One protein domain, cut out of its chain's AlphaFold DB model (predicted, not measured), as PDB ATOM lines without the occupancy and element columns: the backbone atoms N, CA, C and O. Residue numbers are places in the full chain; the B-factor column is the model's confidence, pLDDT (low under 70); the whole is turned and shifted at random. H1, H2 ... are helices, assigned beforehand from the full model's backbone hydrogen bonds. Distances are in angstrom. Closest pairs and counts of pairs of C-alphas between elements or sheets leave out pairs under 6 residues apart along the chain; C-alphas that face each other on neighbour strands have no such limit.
ATOM      1  N   GLN A   2     162.116 163.309 119.115       73.06
ATOM      2  CA  GLN A   2     161.450 164.271 120.018       73.06
ATOM      3  C   GLN A   2     159.919 164.108 120.083       73.06
ATOM      4  O   GLN A   2     159.347 164.168 121.165       73.06
ATOM      5  N   SER A   3     159.256 163.839 118.954       82.12
ATOM      6  CA  SER A   3     157.794 163.692 118.915       82.12
ATOM      7  C   SER A   3     157.288 162.507 119.746       82.12
ATOM      8  O   SER A   3     156.314 162.653 120.472       82.12
ATOM      9  N   LEU A   4     157.985 161.365 119.720       79.50
ATOM     10  CA  LEU A   4     157.649 160.190 120.540       79.50
ATOM     11  C   LEU A   4     157.796 160.480 122.038       79.50
ATOM     12  O   LEU A   4     156.914 160.145 122.825       79.50
ATOM     13  N   ARG A   5     158.870 161.187 122.422       75.25
ATOM     14  CA  ARG A   5     159.072 161.651 123.803       75.25
ATOM     15  C   ARG A   5     157.974 162.616 124.246       75.25
ATOM     16  O   ARG A   5     157.468 162.484 125.355       75.25
ATOM     17  N   ASN A   6     157.575 163.547 123.377       84.75
ATOM     18  CA  ASN A   6     156.484 164.485 123.655       84.75
ATOM     19  C   ASN A   6     155.142 163.755 123.841       84.75
ATOM     20  O   ASN A   6     154.349 164.150 124.690       84.75
ATOM     21  N   LEU A   7     154.923 162.669 123.096       86.50
ATOM     22  CA  LEU A   7     153.755 161.792 123.220       86.50
ATOM     23  C   LEU A   7     153.854 160.793 124.386       86.50
ATOM     24  O   LEU A   7     152.942 159.995 124.574       86.50
ATOM     25  N   ARG A   8     154.939 160.827 125.179       83.44
ATOM     26  CA  ARG A   8     155.217 159.884 126.280       83.44
ATOM     27  C   ARG A   8     155.189 158.409 125.853       83.44
ATOM     28  O   ARG A   8     154.919 157.533 126.675       83.44
ATOM     29  N   ILE A   9     155.497 158.137 124.587       80.31
ATOM     30  CA  ILE A   9     155.649 156.776 124.077       80.31
ATOM     31  C   ILE A   9     156.994 156.259 124.582       80.31
ATOM     32  O   ILE A   9     158.046 156.786 124.219       80.31
ATOM     33  N   GLN A  10     156.927 155.286 125.487       72.25
ATOM     34  CA  GLN A  10     158.084 154.726 126.189       72.25
ATOM     35  C   GLN A  10     158.590 153.438 125.543       72.25
ATOM     36  O   GLN A  10     159.784 153.189 125.594       72.25
ATOM     37  N   ASP A  11     157.696 152.678 124.910       69.62
ATOM     38  CA  ASP A  11     158.012 151.430 124.221       69.62
ATOM     39  C   ASP A  11     157.581 151.549 122.758       69.62
ATOM     40  O   ASP A  11     156.468 151.999 122.459       69.62
ATOM     41  N   VAL A  12     158.488 151.197 121.848       74.56
ATOM     42  CA  VAL A  12     158.226 151.170 120.411       74.56
ATOM     43  C   VAL A  12     158.554 149.784 119.886       74.56
ATOM     44  O   VAL A  12     159.707 149.377 119.771       74.56
ATOM     45  N   THR A  13     157.500 149.076 119.511       74.44
ATOM     46  CA  THR A  13     157.587 147.800 118.816       74.44
ATOM     47  C   THR A  13     157.591 148.035 117.306       74.44
ATOM     48  O   THR A  13     156.690 148.681 116.773       74.44
ATOM     49  N   ILE A  14     158.582 147.474 116.610       74.50
ATOM     50  CA  ILE A  14     158.689 147.519 115.146       74.50
ATOM     51  C   ILE A  14     158.646 146.085 114.621       74.50
ATOM     52  O   ILE A  14     159.519 145.283 114.949       74.50
ATOM     53  N   ALA A  15     157.648 145.775 113.795       75.50
ATOM     54  CA  ALA A  15     157.516 144.490 113.116       75.50
ATOM     55  C   ALA A  15     157.612 144.695 111.599       75.50
ATOM     56  O   ALA A  15     156.967 145.582 111.044       75.50
ATOM     57  N   SER A  16     158.433 143.883 110.937       79.38
ATOM     58  CA  SER A  16     158.539 143.827 109.480       79.38
ATOM     59  C   SER A  16     158.813 142.386 109.067       79.38
ATOM     60  O   SER A  16     159.625 141.703 109.687       79.38
ATOM     61  N   ASP A  17     158.117 141.933 108.033       81.38
ATOM     62  CA  ASP A  17     158.307 140.649 107.359       81.38
ATOM     63  C   ASP A  17     159.437 140.693 106.316       81.38
ATOM     64  O   ASP A  17     159.862 139.653 105.812       81.38
ATOM     65  N   TYR A  18     159.965 141.884 106.022       84.88
ATOM     66  CA  TYR A  18     161.032 142.070 105.053       84.88
ATOM     67  C   TYR A  18     162.402 141.873 105.707       84.88
ATOM     68  O   TYR A  18     162.935 142.744 106.405       84.88
ATOM     69  N   HIS A  19     162.956 140.683 105.498       81.81
ATOM     70  CA  HIS A  19     164.154 140.194 106.176       81.81
ATOM     71  C   HIS A  19     165.369 141.117 105.985       81.81
ATOM     72  O   HIS A  19     166.137 141.345 106.919       81.81
ATOM     73  N   GLU A  20     165.518 141.712 104.805       84.88
ATOM     74  CA  GLU A  20     166.605 142.627 104.456       84.88
ATOM     75  C   GLU A  20     166.602 143.887 105.329       84.88
ATOM     76  O   GLU A  20     167.660 144.384 105.714       84.88
ATOM     77  N   ILE A  21     165.417 144.395 105.682       85.31
ATOM     78  CA  ILE A  21     165.276 145.565 106.558       85.31
ATOM     79  C   ILE A  21     165.629 145.195 107.992       85.31
ATOM     80  O   ILE A  21     166.340 145.945 108.662       85.31
ATOM     81  N   VAL A  22     165.190 144.021 108.452       84.56
ATOM     82  CA  VAL A  22     165.555 143.504 109.775       84.56
ATOM     83  C   VAL A  22     167.074 143.359 109.880       84.56
ATOM     84  O   VAL A  22     167.672 143.834 110.847       84.56
ATOM     85  N   GLU A  23     167.720 142.784 108.866       85.38
ATOM     86  CA  GLU A  23     169.173 142.647 108.841       85.38
ATOM     87  C   GLU A  23     169.885 144.005 108.785       85.38
ATOM     88  O   GLU A  23     170.853 144.211 109.519       85.38
ATOM     89  N   ALA A  24     169.395 144.957 107.987       88.38
ATOM     90  CA  ALA A  24     169.968 146.299 107.912       88.38
ATOM     91  C   ALA A  24     169.892 147.041 109.259       88.38
ATOM     92  O   ALA A  24     170.852 147.705 109.647       88.38
ATOM     93  N   ILE A  25     168.789 146.898 110.004       85.81
ATOM     94  CA  ILE A  25     168.632 147.489 111.346       85.81
ATOM     95  C   ILE A  25     169.590 146.832 112.351       85.81
ATOM     96  O   ILE A  25     170.103 147.504 113.244       85.81
ATOM     97  N   VAL A  26     169.849 145.527 112.218       84.19
ATOM     98  CA  VAL A  26     170.802 144.799 113.074       84.19
ATOM     99  C   VAL A  26     172.257 145.130 112.719       84.19
ATOM    100  O   VAL A  26     173.099 145.175 113.613       84.19
ATOM    101  N   LYS A  27     172.560 145.372 111.437       88.25
ATOM    102  CA  LYS A  27     173.910 145.632 110.912       88.25
ATOM    103  C   LYS A  27     173.956 146.950 110.122       88.25
ATOM    104  O   LYS A  27     174.185 146.933 108.907       88.25
ATOM    105  N   PRO A  28     173.802 148.105 110.794       88.19
ATOM    106  CA  PRO A  28     173.843 149.406 110.129       88.19
ATOM    107  C   PRO A  28     175.189 149.674 109.438       88.19
ATOM    108  O   PRO A  28     175.250 150.446 108.480       88.19
ATOM    109  N   ASP A  29     176.261 148.991 109.861       90.38
ATOM    110  CA  ASP A  29     177.592 149.109 109.269       90.38
ATOM    111  C   ASP A  29     177.670 148.743 107.790       90.38
ATOM    112  O   ASP A  29     178.455 149.337 107.045       90.38
ATOM    113  N   LEU A  30     176.832 147.801 107.359       91.56
ATOM    114  CA  LEU A  30     176.788 147.329 105.977       91.56
ATOM    115  C   LEU A  30     176.085 148.321 105.040       91.56
ATOM    116  O   LEU A  30     176.153 148.171 103.822       91.56
ATOM    117  N   TRP A  31     175.456 149.365 105.590       90.88
ATOM    118  CA  TRP A  31     174.641 150.324 104.846       90.88
ATOM    119  C   TRP A  31     175.073 151.776 105.115       90.88
ATOM    120  O   TRP A  31     174.284 152.563 105.642       90.88
ATOM    121  N   PRO A  32     176.286 152.205 104.701       90.62
ATOM    122  CA  PRO A  32     176.864 153.498 105.093       90.62
ATOM    123  C   PRO A  32     175.983 154.707 104.763       90.62
ATOM    124  O   PRO A  32     175.933 155.666 105.527       90.62
ATOM    125  N   ARG A  33     175.252 154.645 103.642       94.12
ATOM    126  CA  ARG A  33     174.335 155.707 103.200       94.12
ATOM    127  C   ARG A  33     173.150 155.903 104.149       94.12
ATOM    128  O   ARG A  33     172.690 157.026 104.314       94.12
ATOM    129  N   TYR A  34     172.655 154.822 104.749       90.31
ATOM    130  CA  TYR A  34     171.459 154.820 105.598       90.31
ATOM    131  C   TYR A  34     171.771 154.541 107.070       90.31
ATOM    132  O   TYR A  34     170.860 154.542 107.894       90.31
ATOM    133  N   ARG A  35     173.050 154.364 107.418       91.50
ATOM    134  CA  ARG A  35     173.554 154.066 108.761       91.50
ATOM    135  C   ARG A  35     172.896 154.923 109.838       91.50
ATOM    136  O   ARG A  35     172.311 154.381 110.763       91.50
ATOM    137  N   ALA A  36     172.923 156.246 109.683       89.00
ATOM    138  CA  ALA A  36     172.379 157.165 110.685       89.00
ATOM    139  C   ALA A  36     170.864 156.993 110.913       89.00
ATOM    140  O   ALA A  36     170.369 157.275 112.002       89.00
ATOM    141  N   LEU A  37     170.114 156.544 109.900       88.25
ATOM    142  CA  LEU A  37     168.690 156.227 110.034       88.25
ATOM    143  C   LEU A  37     168.497 154.868 110.710       88.25
ATOM    144  O   LEU A  37     167.681 154.748 111.619       88.25
ATOM    145  N   LEU A  38     169.279 153.865 110.309       88.62
ATOM    146  CA  LEU A  38     169.239 152.520 110.883       88.62
ATOM    147  C   LEU A  38     169.639 152.523 112.366       88.62
ATOM    148  O   LEU A  38     169.000 151.852 113.166       88.62
ATOM    149  N   GLU A  39     170.616 153.340 112.760       85.44
ATOM    150  CA  GLU A  39     171.019 153.540 114.157       85.44
ATOM    151  C   GLU A  39     169.909 154.205 114.984       85.44
ATOM    152  O   GLU A  39     169.629 153.775 116.101       85.44
ATOM    153  N   GLN A  40     169.212 155.203 114.427       83.62
ATOM    154  CA  GLN A  40     168.056 155.821 115.088       83.62
ATOM    155  C   GLN A  40     166.903 154.832 115.288       83.62
ATOM    156  O   GLN A  40     166.260 154.850 116.336       83.62
ATOM    157  N   ILE A  41     166.652 153.972 114.299       83.00
ATOM    158  CA  ILE A  41     165.638 152.915 114.375       83.00
ATOM    159  C   ILE A  41     166.071 151.828 115.364       83.00
ATOM    160  O   ILE A  41     165.267 151.370 116.169       83.00
ATOM    161  N   SER A  42     167.346 151.442 115.373       78.56
ATOM    162  CA  SER A  42     167.857 150.468 116.340       78.56
ATOM    163  C   SER A  42     167.777 150.995 117.772       78.56
ATOM    164  O   SER A  42     167.505 150.214 118.675       78.56
ATOM    165  N   ALA A  43     167.979 152.296 117.991       77.75
ATOM    166  CA  ALA A  43     167.827 152.932 119.301       77.75
ATOM    167  C   ALA A  43     166.361 153.040 119.765       77.75
ATOM    168  O   ALA A  43     166.112 153.355 120.926       77.75
ATOM    169  N   LEU A  44     165.401 152.820 118.861       75.50
ATOM    170  CA  LEU A  44     163.974 152.706 119.170       75.50
ATOM    171  C   LEU A  44     163.551 151.278 119.506       75.50
ATOM    172  O   LEU A  44     162.490 151.096 120.094       75.50
ATOM    173  N   LYS A  45     164.345 150.278 119.112       67.25
ATOM    174  CA  LYS A  45     164.046 148.878 119.385       67.25
ATOM    175  C   LYS A  45     164.423 148.587 120.839       67.25
ATOM    176  O   LYS A  45     165.602 148.550 121.187       67.25
ATOM    177  N   ASP A  46     163.437 148.307 121.676       60.19
ATOM    178  CA  ASP A  46     163.709 147.486 122.847       60.19
ATOM    179  C   ASP A  46     163.852 146.041 122.358       60.19
ATOM    180  O   ASP A  46     163.022 145.512 121.620       60.19
ATOM    181  N   GLY A  47     164.961 145.384 122.712       53.97
ATOM    182  CA  GLY A  47     165.281 144.008 122.299       53.97
ATOM    183  C   GLY A  47     164.305 142.935 122.813       53.97
ATOM    184  O   GLY A  47     164.585 141.741 122.689       53.97
ATOM    185  N   SER A  48     163.169 143.340 123.385       52.00
ATOM    186  CA  SER A  48     162.126 142.495 123.964       52.00
ATOM    187  C   SER A  48     161.537 141.508 122.947       52.00
ATOM    188  O   SER A  48     161.233 140.377 123.306       52.00
ATOM    189  N   TYR A  49     161.478 141.877 121.664       51.97
ATOM    190  CA  TYR A  49     160.846 141.083 120.602       51.97
ATOM    191  C   TYR A  49     161.515 139.732 120.313       51.97
ATOM    192  O   TYR A  49     160.840 138.725 120.109       51.97
ATOM    193  N   LEU A  50     162.850 139.708 120.305       50.53
ATOM    194  CA  LEU A  50     163.634 138.484 120.109       50.53
ATOM    195  C   LEU A  50     163.852 137.742 121.436       50.53
ATOM    196  O   LEU A  50     163.963 136.521 121.445       50.53
ATOM    197  N   SER A  51     163.878 138.477 122.551       52.66
ATOM    198  CA  SER A  51     164.067 137.934 123.902       52.66
ATOM    199  C   SER A  51     162.839 137.167 124.426       52.66
ATOM    200  O   SER A  51     162.986 136.215 125.186       52.66
ATOM    201  N   LEU A  52     161.626 137.531 123.989       52.22
ATOM    202  CA  LEU A  52     160.355 136.938 124.443       52.22
ATOM    203  C   LEU A  52     159.825 135.793 123.554       52.22
ATOM    204  O   LEU A  52     158.699 135.344 123.755       52.22
ATOM    205  N   GLY A  53     160.606 135.303 122.584       58.41
ATOM    206  CA  GLY A  53     160.198 134.186 121.718       58.41
ATOM    207  C   GLY A  53     159.448 134.577 120.437       58.41
ATOM    208  O   GLY A  53     158.897 133.707 119.769       58.41
ATOM    209  N   GLY A  54     159.461 135.859 120.054       62.41
ATOM    210  CA  GLY A  54     158.833 136.351 118.824       62.41
ATOM    211  C   GLY A  54     157.386 136.849 118.999       62.41
ATOM    212  O   GLY A  54     156.879 136.943 120.118       62.41
ATOM    213  N   PRO A  55     156.703 137.211 117.896       62.44
ATOM    214  CA  PRO A  55     155.454 137.984 117.905       62.44
ATOM    215  C   PRO A  55     154.188 137.203 118.300       62.44
ATOM    216  O   PRO A  55     153.089 137.655 117.992       62.44
ATOM    217  N   SER A  56     154.277 136.054 118.977       62.84
ATOM    218  CA  SER A  56     153.081 135.287 119.378       62.84
ATOM    219  C   SER A  56     152.105 136.131 120.207       62.84
ATOM    220  O   SER A  56     150.905 136.118 119.954       62.84
ATOM    221  N   TRP A  57     152.627 136.980 121.096       69.31
ATOM    222  CA  TRP A  57     151.815 137.930 121.857       69.31
ATOM    223  C   TRP A  57     151.166 139.019 120.984       69.31
ATOM    224  O   TRP A  57     150.116 139.549 121.345       69.31
ATOM    225  N   LEU A  58     151.777 139.382 119.846       64.38
ATOM    226  CA  LEU A  58     151.215 140.356 118.907       64.38
ATOM    227  C   LEU A  58     149.998 139.754 118.201       64.38
ATOM    228  O   LEU A  58     149.001 140.446 118.031       64.38
ATOM    229  N   HIS A  59     150.050 138.466 117.850       61.84
ATOM    230  CA  HIS A  59     148.878 137.742 117.354       61.84
ATOM    231  C   HIS A  59     147.736 137.767 118.376       61.84
ATOM    232  O   HIS A  59     146.625 138.156 118.021       61.84
ATOM    233  N   ASP A  60     148.021 137.438 119.639       70.44
ATOM    234  CA  ASP A  60     147.017 137.449 120.711       70.44
ATOM    235  C   ASP A  60     146.427 138.848 120.928       70.44
ATOM    236  O   ASP A  60     145.222 139.011 121.131       70.44
ATOM    237  N   ARG A  61     147.263 139.888 120.839       67.88
ATOM    238  CA  ARG A  61     146.834 141.276 121.004       67.88
ATOM    239  C   ARG A  61     146.034 141.801 119.817       67.88
ATOM    240  O   ARG A  61     144.989 142.395 120.049       67.88
ATOM    241  N   ILE A  62     146.456 141.547 118.576       72.88
ATOM    242  CA  ILE A  62     145.686 141.912 117.375       72.88
ATOM    243  C   ILE A  62     144.326 141.213 117.407       72.88
ATOM    244  O   ILE A  62     143.306 141.856 117.165       72.88
ATOM    245  N   GLN A  63     144.278 139.923 117.757       70.69
ATOM    246  CA  GLN A  63     143.008 139.206 117.884       70.69
ATOM    247  C   GLN A  63     142.143 139.759 119.023       70.69
ATOM    248  O   GLN A  63     140.937 139.927 118.848       70.69
ATOM    249  N   GLY A  64     142.748 140.106 120.162       73.88
ATOM    250  CA  GLY A  64     142.052 140.720 121.292       73.88
ATOM    251  C   GLY A  64     141.534 142.140 121.026       73.88
ATOM    252  O   GLY A  64     140.498 142.514 121.570       73.88
ATOM    253  N   GLU A  65     142.226 142.935 120.208       68.88
ATOM    254  CA  GLU A  65     141.784 144.267 119.766       68.88
ATOM    255  C   GLU A  65     140.665 144.141 118.716       68.88
ATOM    256  O   GLU A  65     139.606 144.742 118.875       68.88
ATOM    257  N   THR A  66     140.816 143.238 117.741       64.56
ATOM    258  CA  THR A  66     139.784 142.950 116.720       64.56
ATOM    259  C   THR A  66     138.473 142.444 117.343       64.56
ATOM    260  O   THR A  66     137.387 142.759 116.862       64.56
ATOM    261  N   ALA A  67     138.552 141.674 118.434       61.47
ATOM    262  CA  ALA A  67     137.377 141.174 119.149       61.47
ATOM    263  C   ALA A  67     136.629 142.257 119.949       61.47
ATOM    264  O   ALA A  67     135.435 142.104 120.203       61.47
ATOM    265  N   ARG A  68     137.309 143.336 120.359       57.50
ATOM    266  CA  ARG A  68     136.700 144.439 121.122       57.50
ATOM    267  C   ARG A  68     135.957 145.422 120.225       57.50
ATOM    268  O   ARG A  68     134.861 145.829 120.589       57.50
ATOM    269  N   ASP A  69     136.479 145.700 119.034       55.16
ATOM    270  CA  ASP A  69     135.817 146.584 118.063       55.16
ATOM    271  C   ASP A  69     134.507 145.993 117.505       55.16
ATOM    272  O   ASP A  69     133.657 146.718 116.992       55.16
ATOM    273  N   HIS A  70     134.303 144.675 117.621       54.22
ATOM    274  CA  HIS A  70     133.091 143.993 117.151       54.22
ATOM    275  C   HIS A  70     131.941 143.957 118.178       54.22
ATOM    276  O   HIS A  70     130.863 143.463 117.861       54.22
ATOM    277  N   TYR A  71     132.157 144.457 119.400       53.91
ATOM    278  CA  TYR A  71     131.164 144.470 120.487       53.91
ATOM    279  C   TYR A  71     130.653 145.878 120.849       53.91
ATOM    280  O   TYR A  71     129.942 146.019 121.841       53.91
TER     281      TYR A  71
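Overview. This is residues 2 to 71 of the 73 residues of the protein "BnaA01g29360D protein" of Brassica napus (UniProt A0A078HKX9). Two short helices, H2 and H3, pack crosswise to make the one helix-to-helix contact of an open, loose model, and the longest helix, H5, runs away from the rest as an arm whose residues 59 to 71 stick out. H1 lies off by itself at the end of the long stretch of residues 7 to 18, and the small H4 sits in the loop between H3 and the arm. The printed part has 70 residues with five named helices, in the order H1 H2 H3 H4 H5, and no named strand; the class is all helix. It is loose, with a radius of gyration of the C-alphas of 15.0 A, and elongated, spanning 49 by 30 by 20 A.

Arrangement. H1, residues 2 to 6, touches no helix. H2, residues 19 to 26, and H3, residues 35 to 42, touch; their closest C-alphas, those of Ile 25 and Leu 38, are 5.1 A apart. Their lines stand about perpendicular, at 87 degrees. H4, residues 48 to 51, is apart from H2 and H3. H5, residues 56 to 69, is apart from H1, H2, H3 and H4. In H1, H2 and H3 every O i to N i+4 pair is within hydrogen-bond range, in H5 9 of 10 are, and H4 is too short for such a pair.

Along the chain. H1 begins at C-alpha 2, (161.450, 164.271, 120.018), and measures 6.2 A. H2 measures 10.6 A, H3 10.1 A and H4 5.0 A. H5 measures 20.7 A and ends at C-alpha 69, (135.817, 146.584, 118.063).

Size, cuts and confidence. Without residues 59 to 71, which stand free, the body spans 31 by 30 by 16 A. The printed part has no cut. The link H1 to H2 is long, with 12 residues. The mean pLDDT of the printed part is 74.7; residue 11, residues 45 to 59, residue 61 and residues 65 to 71 are under 70.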